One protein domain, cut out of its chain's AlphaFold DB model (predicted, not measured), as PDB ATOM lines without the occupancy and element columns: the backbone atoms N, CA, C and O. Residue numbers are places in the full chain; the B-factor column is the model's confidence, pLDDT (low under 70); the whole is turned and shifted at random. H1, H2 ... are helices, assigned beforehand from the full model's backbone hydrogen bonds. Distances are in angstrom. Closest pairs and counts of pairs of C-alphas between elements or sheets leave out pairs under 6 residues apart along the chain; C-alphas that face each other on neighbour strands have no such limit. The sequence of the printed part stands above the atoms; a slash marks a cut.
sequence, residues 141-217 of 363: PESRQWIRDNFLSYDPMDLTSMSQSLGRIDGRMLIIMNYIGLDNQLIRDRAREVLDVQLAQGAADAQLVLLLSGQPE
ATOM      1  N   PRO A 141     -14.287  98.535  19.530       72.94
ATOM      2  CA  PRO A 141     -15.589  98.166  20.091       72.94
ATOM      3  C   PRO A 141     -16.360  97.139  19.248       72.94
ATOM      4  O   PRO A 141     -17.068  96.293  19.795       72.94
ATOM      5  N   GLU A 142     -16.198  97.184  17.924       74.12
ATOM      6  CA  GLU A 142     -16.884  96.301  16.972       74.12
ATOM      7  C   GLU A 142     -16.414  94.843  17.068       74.12
ATOM      8  O   GLU A 142     -17.205  93.922  16.847       74.12
ATOM      9  N   SER A 143     -15.169  94.606  17.502       73.38
ATOM     10  CA  SER A 143     -14.614  93.259  17.674       73.38
ATOM     11  C   SER A 143     -15.454  92.419  18.631       73.38
ATOM     12  O   SER A 143     -15.617  91.224  18.414       73.38
ATOM     13  N   ARG A 144     -16.060  93.032  19.656       77.88
ATOM     14  CA  ARG A 144     -16.951  92.328  20.588       77.88
ATOM     15  C   ARG A 144     -18.138  91.686  19.866       77.88
ATOM     16  O   ARG A 144     -18.450  90.525  20.123       77.88
ATOM     17  N   GLN A 145     -18.795  92.451  18.996       78.56
ATOM     18  CA  GLN A 145     -19.957  91.990  18.241       78.56
ATOM     19  C   GLN A 145     -19.541  90.949  17.198       78.56
ATOM     20  O   GLN A 145     -20.177  89.908  17.090       78.56
ATOM     21  N   TRP A 146     -18.416  91.171  16.518       76.12
ATOM     22  CA  TRP A 146     -17.876  90.222  15.547       76.12
ATOM     23  C   TRP A 146     -17.539  88.851  16.161       76.12
ATOM     24  O   TRP A 146     -17.936  87.827  15.609       76.12
ATOM     25  N   ILE A 147     -16.870  88.809  17.325       75.62
ATOM     26  CA  ILE A 147     -16.557  87.546  18.030       75.62
ATOM     27  C   ILE A 147     -17.848  86.813  18.393       75.62
ATOM     28  O   ILE A 147     -17.954  85.598  18.216       75.62
ATOM     29  N   ARG A 148     -18.827  87.564  18.912       79.62
ATOM     30  CA  ARG A 148     -20.135  87.037  19.290       79.62
ATOM     31  C   ARG A 148     -20.830  86.401  18.092       79.62
ATOM     32  O   ARG A 148     -21.266  85.257  18.190       79.62
ATOM     33  N   ASP A 149     -20.925  87.127  16.985       79.12
ATOM     34  CA  ASP A 149     -21.642  86.664  15.801       79.12
ATOM     35  C   ASP A 149     -20.929  85.467  15.169       79.12
ATOM     36  O   ASP A 149     -21.585  84.476  14.869       79.12
ATOM     37  N   ASN A 150     -19.591  85.480  15.095       76.19
ATOM     38  CA  ASN A 150     -18.808  84.342  14.609       76.19
ATOM     39  C   ASN A 150     -19.051  83.068  15.438       76.19
ATOM     40  O   ASN A 150     -19.217  81.996  14.863       76.19
ATOM     41  N   PHE A 151     -19.128  83.165  16.771       77.62
ATOM     42  CA  PHE A 151     -19.440  82.009  17.622       77.62
ATOM     43  C   PHE A 151     -20.888  81.515  17.463       77.62
ATOM     44  O   PHE A 151     -21.153  80.318  17.548       77.62
ATOM     45  N   LEU A 152     -21.849  82.410  17.239       80.31
ATOM     46  CA  LEU A 152     -23.244  82.000  17.049       80.31
ATOM     47  C   LEU A 152     -23.500  81.428  15.651       80.31
ATOM     48  O   LEU A 152     -24.376  80.580  15.500       80.31
ATOM     49  N   SER A 153     -22.744  81.864  14.643       75.50
ATOM     50  CA  SER A 153     -22.997  81.540  13.240       75.50
ATOM     51  C   SER A 153     -22.002  80.564  12.609       75.50
ATOM     52  O   SER A 153     -22.125  80.319  11.410       75.50
ATOM     53  N   TYR A 154     -20.990  80.063  13.332       74.62
ATOM     54  CA  TYR A 154     -19.993  79.174  12.713       74.62
ATOM     55  C   TYR A 154     -20.643  77.894  12.201       74.62
ATOM     56  O   TYR A 154     -21.536  77.354  12.850       74.62
ATOM     57  N   ASP A 155     -20.188  77.397  11.059       71.19
ATOM     58  CA  ASP A 155     -20.692  76.146  10.512       71.19
ATOM     59  C   ASP A 155     -20.110  74.979  11.328       71.19
ATOM     60  O   ASP A 155     -18.885  74.827  11.373       71.19
ATOM     61  N   PRO A 156     -20.946  74.134  11.965       67.62
ATOM     62  CA  PRO A 156     -20.475  72.959  12.696       67.62
ATOM     63  C   PRO A 156     -19.568  72.028  11.875       67.62
ATOM     64  O   PRO A 156     -18.767  71.294  12.459       67.62
ATOM     65  N   MET A 157     -19.706  72.052  10.544       68.56
ATOM     66  CA  MET A 157     -19.006  71.183   9.596       68.56
ATOM     67  C   MET A 157     -17.705  71.761   9.048       68.56
ATOM     68  O   MET A 157     -16.867  71.006   8.553       68.56
ATOM     69  N   ASP A 158     -17.509  73.073   9.141       66.44
ATOM     70  CA  ASP A 158     -16.262  73.702   8.734       66.44
ATOM     71  C   ASP A 158     -15.408  73.970   9.976       66.44
ATOM     72  O   ASP A 158     -15.513  75.011  10.628       66.44
ATOM     73  N   LEU A 159     -14.520  73.018  10.282       52.69
ATOM     74  CA  LEU A 159     -13.534  73.113  11.367       52.69
ATOM     75  C   LEU A 159     -12.582  74.315  11.213       52.69
ATOM     76  O   LEU A 159     -11.873  74.652  12.159       52.69
ATOM     77  N   THR A 160     -12.553  74.961  10.042       53.44
ATOM     78  CA  THR A 160     -11.807  76.200   9.788       53.44
ATOM     79  C   THR A 160     -12.670  77.467   9.885       53.44
ATOM     80  O   THR A 160     -12.113  78.563   9.975       53.44
ATOM     81  N   SER A 161     -14.007  77.332   9.926       52.59
ATOM     82  CA  SER A 161     -14.971  78.446  10.042       52.59
ATOM     83  C   SER A 161     -15.120  78.990  11.456       52.59
ATOM     84  O   SER A 161     -15.418  80.177  11.632       52.59
ATOM     85  N   MET A 162     -14.885  78.151  12.472       55.44
ATOM     86  CA  MET A 162     -14.614  78.657  13.809       55.44
ATOM     87  C   MET A 162     -13.297  79.403  13.672       55.44
ATOM     88  O   MET A 162     -12.264  78.778  13.433       55.44
ATOM     89  N   SER A 163     -13.365  80.739  13.681       46.62
ATOM     90  CA  SER A 163     -12.233  81.583  13.302       46.62
ATOM     91  C   SER A 163     -10.947  81.054  13.935       46.62
ATOM     92  O   SER A 163     -10.950  80.681  15.108       46.62
ATOM     93  N   GLN A 164      -9.834  81.026  13.192       46.41
ATOM     94  CA  GLN A 164      -8.520  80.636  13.739       46.41
ATOM     95  C   GLN A 164      -8.211  81.357  15.067       46.41
ATOM     96  O   GLN A 164      -7.492  80.841  15.920       46.41
ATOM     97  N   SER A 165      -8.820  82.529  15.251       44.09
ATOM     98  CA  SER A 165      -8.941  83.313  16.471       44.09
ATOM     99  C   SER A 165      -9.450  82.495  17.685       44.09
ATOM    100  O   SER A 165      -8.832  82.527  18.744       44.09
ATOM    101  N   LEU A 166     -10.515  81.705  17.573       51.81
ATOM    102  CA  LEU A 166     -11.044  80.860  18.655       51.81
ATOM    103  C   LEU A 166     -10.326  79.502  18.791       51.81
ATOM    104  O   LEU A 166     -10.797  78.656  19.547       51.81
ATOM    105  N   GLY A 167      -9.186  79.303  18.109       45.41
ATOM    106  CA  GLY A 167      -8.505  78.020  17.841       45.41
ATOM    107  C   GLY A 167      -8.049  77.151  19.028       45.41
ATOM    108  O   GLY A 167      -7.276  76.211  18.843       45.41
ATOM    109  N   ARG A 168      -8.508  77.436  20.248       55.00
ATOM    110  CA  ARG A 168      -8.525  76.505  21.376       55.00
ATOM    111  C   ARG A 168      -9.746  76.797  22.244       55.00
ATOM    112  O   ARG A 168      -9.776  77.804  22.952       55.00
ATOM    113  N   ILE A 169     -10.731  75.904  22.216       56.53
ATOM    114  CA  ILE A 169     -11.828  75.926  23.180       56.53
ATOM    115  C   ILE A 169     -11.307  75.242  24.440       56.53
ATOM    116  O   ILE A 169     -11.311  74.029  24.597       56.53
ATOM    117  N   ASP A 170     -10.795  76.020  25.375       58.53
ATOM    118  CA  ASP A 170     -10.625  75.521  26.731       58.53
ATOM    119  C   ASP A 170     -11.746  76.057  27.627       58.53
ATOM    120  O   ASP A 170     -12.551  76.895  27.215       58.53
ATOM    121  N   GLY A 171     -11.816  75.588  28.877       55.66
ATOM    122  CA  GLY A 171     -12.830  76.046  29.838       55.66
ATOM    123  C   GLY A 171     -12.832  77.564  30.100       55.66
ATOM    124  O   GLY A 171     -13.701  78.060  30.808       55.66
ATOM    125  N   ARG A 172     -11.882  78.324  29.535       63.47
ATOM    126  CA  ARG A 172     -11.747  79.783  29.656       63.47
ATOM    127  C   ARG A 172     -12.483  80.509  28.531       63.47
ATOM    128  O   ARG A 172     -12.802  81.685  28.688       63.47
ATOM    129  N   MET A 173     -12.808  79.810  27.442       69.50
ATOM    130  CA  MET A 173     -13.672  80.322  26.381       69.50
ATOM    131  C   MET A 173     -15.025  80.760  26.953       69.50
ATOM    132  O   MET A 173     -15.526  81.819  26.599       69.50
ATOM    133  N   LEU A 174     -15.560  80.034  27.938       73.50
ATOM    134  CA  LEU A 174     -16.786  80.421  28.639       73.50
ATOM    135  C   LEU A 174     -16.662  81.799  29.322       73.50
ATOM    136  O   LEU A 174     -17.588  82.602  29.282       73.50
ATOM    137  N   ILE A 175     -15.502  82.124  29.899       72.62
ATOM    138  CA  ILE A 175     -15.247  83.424  30.544       72.62
ATOM    139  C   ILE A 175     -15.203  84.544  29.503       72.62
ATOM    140  O   ILE A 175     -15.796  85.603  29.711       72.62
ATOM    141  N   ILE A 176     -14.531  84.301  28.378       74.19
ATOM    142  CA  ILE A 176     -14.459  85.238  27.252       74.19
ATOM    143  C   ILE A 176     -15.860  85.495  26.685       74.19
ATOM    144  O   ILE A 176     -16.252  86.649  26.510       74.19
ATOM    145  N   MET A 177     -16.635  84.431  26.465       78.25
ATOM    146  CA  MET A 177     -17.984  84.497  25.905       78.25
ATOM    147  C   MET A 177     -18.956  85.247  26.834       78.25
ATOM    148  O   MET A 177     -19.701  86.124  26.391       78.25
ATOM    149  N   ASN A 178     -18.869  85.017  28.148       77.75
ATOM    150  CA  ASN A 178     -19.602  85.817  29.132       77.75
ATOM    151  C   ASN A 178     -19.208  87.299  29.076       77.75
ATOM    152  O   ASN A 178     -20.060  88.185  29.126       77.75
ATOM    153  N   TYR A 179     -17.913  87.589  28.935       74.44
ATOM    154  CA  TYR A 179     -17.413  88.961  28.886       74.44
ATOM    155  C   TYR A 179     -17.864  89.716  27.622       74.44
ATOM    156  O   TYR A 179     -18.133  90.919  27.683       74.44
ATOM    157  N   ILE A 180     -18.051  89.020  26.492       77.00
ATOM    158  CA  ILE A 180     -18.676  89.599  25.289       77.00
ATOM    159  C   ILE A 180     -20.205  89.689  25.378       77.00
ATOM    160  O   ILE A 180     -20.826  90.307  24.515       77.00
ATOM    161  N   GLY A 181     -20.819  89.232  26.471       78.81
ATOM    162  CA  GLY A 181     -22.254  89.363  26.739       78.81
ATOM    163  C   GLY A 181     -23.105  88.232  26.168       78.81
ATOM    164  O   GLY A 181     -24.295  88.441  25.939       78.81
ATOM    165  N   LEU A 182     -22.507  87.070  25.906       84.38
ATOM    166  CA  LEU A 182     -23.265  85.846  25.683       84.38
ATOM    167  C   LEU A 182     -23.646  85.232  27.027       84.38
ATOM    168  O   LEU A 182     -22.838  85.191  27.951       84.38
ATOM    169  N   ASP A 183     -24.881  84.757  27.115       86.19
ATOM    170  CA  ASP A 183     -25.358  84.025  28.279       86.19
ATOM    171  C   ASP A 183     -24.791  82.596  28.300       86.19
ATOM    172  O   ASP A 183     -24.630  81.968  27.250       86.19
ATOM    173  N   ASN A 184     -24.519  82.067  29.497       82.88
ATOM    174  CA  ASN A 184     -23.993  80.713  29.672       82.88
ATOM    175  C   ASN A 184     -24.878  79.652  29.015       82.88
ATOM    176  O   ASN A 184     -24.339  78.738  28.395       82.88
ATOM    177  N   GLN A 185     -26.207  79.766  29.118       84.38
ATOM    178  CA  GLN A 185     -27.123  78.821  28.486       84.38
ATOM    179  C   GLN A 185     -26.957  78.851  26.967       84.38
ATOM    180  O   GLN A 185     -26.745  77.808  26.361       84.38
ATOM    181  N   LEU A 186     -26.931  80.044  26.369       86.62
ATOM    182  CA  LEU A 186     -26.760  80.209  24.923       86.62
ATOM    183  C   LEU A 186     -25.417  79.650  24.424       86.62
ATOM    184  O   LEU A 186     -25.366  78.996  23.383       86.62
ATOM    185  N   ILE A 187     -24.329  79.877  25.170       83.19
ATOM    186  CA  ILE A 187     -22.998  79.329  24.849       83.19
ATOM    187  C   ILE A 187     -23.045  77.800  24.819       83.19
ATOM    188  O   ILE A 187     -22.494  77.167  23.918       83.19
ATOM    189  N   ARG A 188     -23.703  77.214  25.817       82.38
ATOM    190  CA  ARG A 188     -23.783  75.769  26.015       82.38
ATOM    191  C   ARG A 188     -24.694  75.098  24.996       82.38
ATOM    192  O   ARG A 188     -24.282  74.103  24.412       82.38
ATOM    193  N   ASP A 189     -25.868  75.665  24.732       84.62
ATOM    194  CA  ASP A 189     -26.799  75.171  23.712       84.62
ATOM    195  C   ASP A 189     -26.114  75.142  22.345       84.62
ATOM    196  O   ASP A 189     -26.144  74.125  21.650       84.62
ATOM    197  N   ARG A 190     -25.392  76.219  22.005       84.25
ATOM    198  CA  ARG A 190     -24.642  76.292  20.751       84.25
ATOM    199  C   ARG A 190     -23.504  75.275  20.690       84.25
ATOM    200  O   ARG A 190     -23.328  74.610  19.673       84.25
ATOM    201  N   ALA A 191     -22.730  75.139  21.767       83.19
ATOM    202  CA  ALA A 191     -21.651  74.155  21.834       83.19
ATOM    203  C   ALA A 191     -22.178  72.716  21.702       83.19
ATOM    204  O   ALA A 191     -21.529  71.882  21.071       83.19
ATOM    205  N   ARG A 192     -23.364  72.433  22.257       83.69
ATOM    206  CA  ARG A 192     -24.015  71.127  22.163       83.69
ATOM    207  C   ARG A 192     -24.488  70.841  20.748       83.69
ATOM    208  O   ARG A 192     -24.156  69.785  20.228       83.69
ATOM    209  N   GLU A 193     -25.208  71.777  20.133       85.81
ATOM    210  CA  GLU A 193     -25.695  71.646  18.756       85.81
ATOM    211  C   GLU A 193     -24.553  71.271  17.806       85.81
ATOM    212  O   GLU A 193     -24.662  70.326  17.027       85.81
ATOM    213  N   VAL A 194     -23.422  71.966  17.924       82.50
ATOM    214  CA  VAL A 194     -22.252  71.686  17.092       82.50
ATOM    215  C   VAL A 194     -21.667  70.322  17.400       82.50
ATOM    216  O   VAL A 194     -21.386  69.561  16.475       82.50
ATOM    217  N   LEU A 195     -21.470  70.003  18.679       83.50
ATOM    218  CA  LEU A 195     -20.876  68.734  19.068       83.50
ATOM    219  C   LEU A 195     -21.741  67.550  18.607       83.50
ATOM    220  O   LEU A 195     -21.196  66.572  18.106       83.50
ATOM    221  N   ASP A 196     -23.070  67.649  18.701       85.44
ATOM    222  CA  ASP A 196     -24.004  66.629  18.213       85.44
ATOM    223  C   ASP A 196     -23.893  66.433  16.688       85.44
ATOM    224  O   ASP A 196     -23.835  65.293  16.213       85.44
ATOM    225  N   VAL A 197     -23.792  67.523  15.913       84.19
ATOM    226  CA  VAL A 197     -23.578  67.458  14.455       84.19
ATOM    227  C   VAL A 197     -22.226  66.817  14.123       84.19
ATOM    228  O   VAL A 197     -22.156  65.916  13.283       84.19
ATOM    229  N   GLN A 198     -21.157  67.221  14.809       80.56
ATOM    230  CA  GLN A 198     -19.818  66.682  14.576       80.56
ATOM    231  C   GLN A 198     -19.695  65.209  14.987       80.56
ATOM    232  O   GLN A 198     -19.030  64.432  14.299       80.56
ATOM    233  N   LEU A 199     -20.367  64.790  16.065       82.19
ATOM    234  CA  LEU A 199     -20.458  63.384  16.469       82.19
ATOM    235  C   LEU A 199     -21.140  62.537  15.392       82.19
ATOM    236  O   LEU A 199     -20.643  61.459  15.067       82.19
ATOM    237  N   ALA A 200     -22.242  63.022  14.809       81.94
ATOM    238  CA  ALA A 200     -22.957  62.312  13.745       81.94
ATOM    239  C   ALA A 200     -22.102  62.111  12.479       81.94
ATOM    240  O   ALA A 200     -22.317  61.157  11.734       81.94
ATOM    241  N   GLN A 201     -21.126  62.991  12.252       74.94
ATOM    242  CA  GLN A 201     -20.243  62.987  11.080       74.94
ATOM    243  C   GLN A 201     -18.861  62.383  11.362       74.94
ATOM    244  O   GLN A 201     -18.026  62.283  10.466       74.94
ATOM    245  N   GLY A 202     -18.612  61.959  12.602       72.56
ATOM    246  CA  GLY A 202     -17.355  61.345  13.004       72.56
ATOM    247  C   GLY A 202     -16.164  62.311  13.077       72.56
ATOM    248  O   GLY A 202     -15.029  61.880  12.882       72.56
ATOM    249  N   ALA A 203     -16.416  63.596  13.334       73.81
ATOM    250  CA  ALA A 203     -15.412  64.662  13.380       73.81
ATOM    251  C   ALA A 203     -15.539  65.532  14.645       73.81
ATOM    252  O   ALA A 203     -15.347  66.744  14.589       73.81
ATOM    253  N   ALA A 204     -15.911  64.928  15.779       76.75
ATOM    254  CA  ALA A 204     -16.107  65.654  17.033       76.75
ATOM    255  C   ALA A 204     -14.823  66.360  17.495       76.75
ATOM    256  O   ALA A 204     -13.729  65.791  17.407       76.75
ATOM    257  N   ASP A 205     -14.968  67.560  18.061       76.62
ATOM    258  CA  ASP A 205     -13.930  68.217  18.856       76.62
ATOM    259  C   ASP A 205     -14.224  68.083  20.362       76.62
ATOM    260  O   ASP A 205     -15.127  68.716  20.916       76.62
ATOM    261  N   ALA A 206     -13.410  67.279  21.054       76.75
ATOM    262  CA  ALA A 206     -13.515  67.028  22.489       76.75
ATOM    263  C   ALA A 206     -13.381  68.304  23.332       76.75
ATOM    264  O   ALA A 206     -13.771  68.316  24.496       76.75
ATOM    265  N   GLN A 207     -12.823  69.379  22.776       76.25
ATOM    266  CA  GLN A 207     -12.687  70.657  23.462       76.25
ATOM    267  C   GLN A 207     -14.033  71.345  23.735       76.25
ATOM    268  O   GLN A 207     -14.182  71.974  24.785       76.25
ATOM    269  N   LEU A 208     -15.046  71.152  22.878       78.12
ATOM    270  CA  LEU A 208     -16.395  71.716  23.068       78.12
ATOM    271  C   LEU A 208     -17.064  71.232  24.359       78.12
ATOM    272  O   LEU A 208     -17.825  71.968  24.984       78.12
ATOM    273  N   VAL A 209     -16.712  70.031  24.815       80.31
ATOM    274  CA  VAL A 209     -17.174  69.436  26.077       80.31
ATOM    275  C   VAL A 209     -16.857  70.330  27.283       80.31
ATOM    276  O   VAL A 209     -17.624  70.388  28.245       80.31
ATOM    277  N   LEU A 210     -15.756  71.086  27.235       76.31
ATOM    278  CA  LEU A 210     -15.378  71.997  28.317       76.31
ATOM    279  C   LEU A 210     -16.359  73.166  28.474       76.31
ATOM    280  O   LEU A 210     -16.482  73.694  29.578       76.31
ATOM    281  N   LEU A 211     -17.079  73.550  27.414       77.44
ATOM    282  CA  LEU A 211     -18.129  74.571  27.486       77.44
ATOM    283  C   LEU A 211     -19.417  74.035  28.106       77.44
ATOM    284  O   LEU A 211     -20.151  74.801  28.719       77.44
ATOM    285  N   LEU A 212     -19.673  72.731  27.979       77.81
ATOM    286  CA  LEU A 212     -20.900  72.074  28.440       77.81
ATOM    287  C   LEU A 212     -20.900  71.766  29.943       77.81
ATOM    288  O   LEU A 212     -21.936  71.425  30.507       77.81
ATOM    289  N   SER A 213     -19.750  71.916  30.604       69.88
ATOM    290  CA  SER A 213     -19.592  71.610  32.025       69.88
ATOM    291  C   SER A 213     -20.546  72.431  32.910       69.88
ATOM    292  O   SER A 213     -20.704  73.648  32.746       69.88
ATOM    293  N   GLY A 214     -21.159  71.759  33.887       63.56
ATOM    294  CA  GLY A 214     -22.092  72.344  34.847       63.56
ATOM    295  C   GLY A 214     -23.525  72.528  34.337       63.56
ATOM    296  O   GLY A 214     -24.213  73.402  34.864       63.56
ATOM    297  N   GLN A 215     -23.960  71.764  33.326       64.50
ATOM    298  CA  GLN A 215     -25.377  71.631  32.959       64.50
ATOM    299  C   GLN A 215     -25.972  70.312  33.456       64.50
ATOM    300  O   GLN A 215     -25.280  69.297  33.392       64.50
ATOM    301  N   PRO A 216     -27.252  70.290  33.869       59.78
ATOM    302  CA  PRO A 216     -27.969  69.050  34.161       59.78
ATOM    303  C   PRO A 216     -28.011  68.092  32.964       59.78
ATOM    304  O   PRO A 216     -27.935  66.883  33.146       59.78
ATOM    305  N   GLU A 217     -28.118  68.623  31.742       56.88
ATOM    306  CA  GLU A 217     -28.264  67.838  30.512       56.88
ATOM    307  C   GLU A 217     -26.925  67.436  29.875       56.88
ATOM    308  O   GLU A 217     -26.918  66.745  28.851       56.88
TER     309      GLU A 217
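Overview. This is residues 141 to 217 of the 363 residues of an uncharacterized protein of Pseudomonas sp. Leaf58 (UniProt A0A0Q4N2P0). One long helix, H3, has two short helices folded back from its two ends, H4 packing on its side and H2 meeting its first residues, while a further helix, H1, reaches away and comes only loosely near H2 and H3. A long loop, residues 154 to 172, joins H1 to H2. The printed part has 77 residues with four named helices, in the order H1, H2, H3, H4, and no named strand; its class is all helix. It is compact, with a radius of gyration of the C-alphas of 11.9 A and spans of 37 by 29 by 17 A.

Arrangement. H3, residues 184 to 200, and H4, residues 206 to 212, touch as a helical hairpin, at a shallow tilt of 31 degrees, opposite ways; their closest C-alphas, those of Arg 188 and Leu 212, are 5.3 A apart. H2, residues 173 to 179, forms a helical hairpin with H3, touching its residues 184 to 187 alone, opposite ways at a shallow tilt of 32 degrees; the closest C-alphas are those of Asn 178 and Asn 184, 6.8 A. H2 and H4 are close but not clearly touching, with the C-alphas of Leu 174 and Leu 211 closest at 6.1 A. H1, residues 141 to 153, is close to H3 but not clearly touching, with the C-alphas of Leu 152 and Arg 190 closest at 6.9 A. H1 and H4 are apart. Every O i to N i+4 pair is within hydrogen-bond range in H2 and H3, against 8 of 9 in H1 and 0 of 3 in H4, where 4 of 4 O i to N i+3 pairs are.

Along the chain. H3 measures 24.4 A from first to last C-alpha, beginning at (-23.993, 80.713, 29.672). H1 measures 19.4 A from C-alpha 141 at (-15.589, 98.166, 20.091). H4, 10.7 A long, ends at C-alpha 212, (-20.900, 72.074, 28.440), and H2 is 9.7 A long.

Size, cuts and confidence. The C-alphas farthest apart, those of Pro 141 and Gly 202, are 37.5 A apart. The printed part has no cut. The link from H1 to H2 is long; the other two are tight. The pLDDT is under 70 in residues 156 to 173 and 213 to 217.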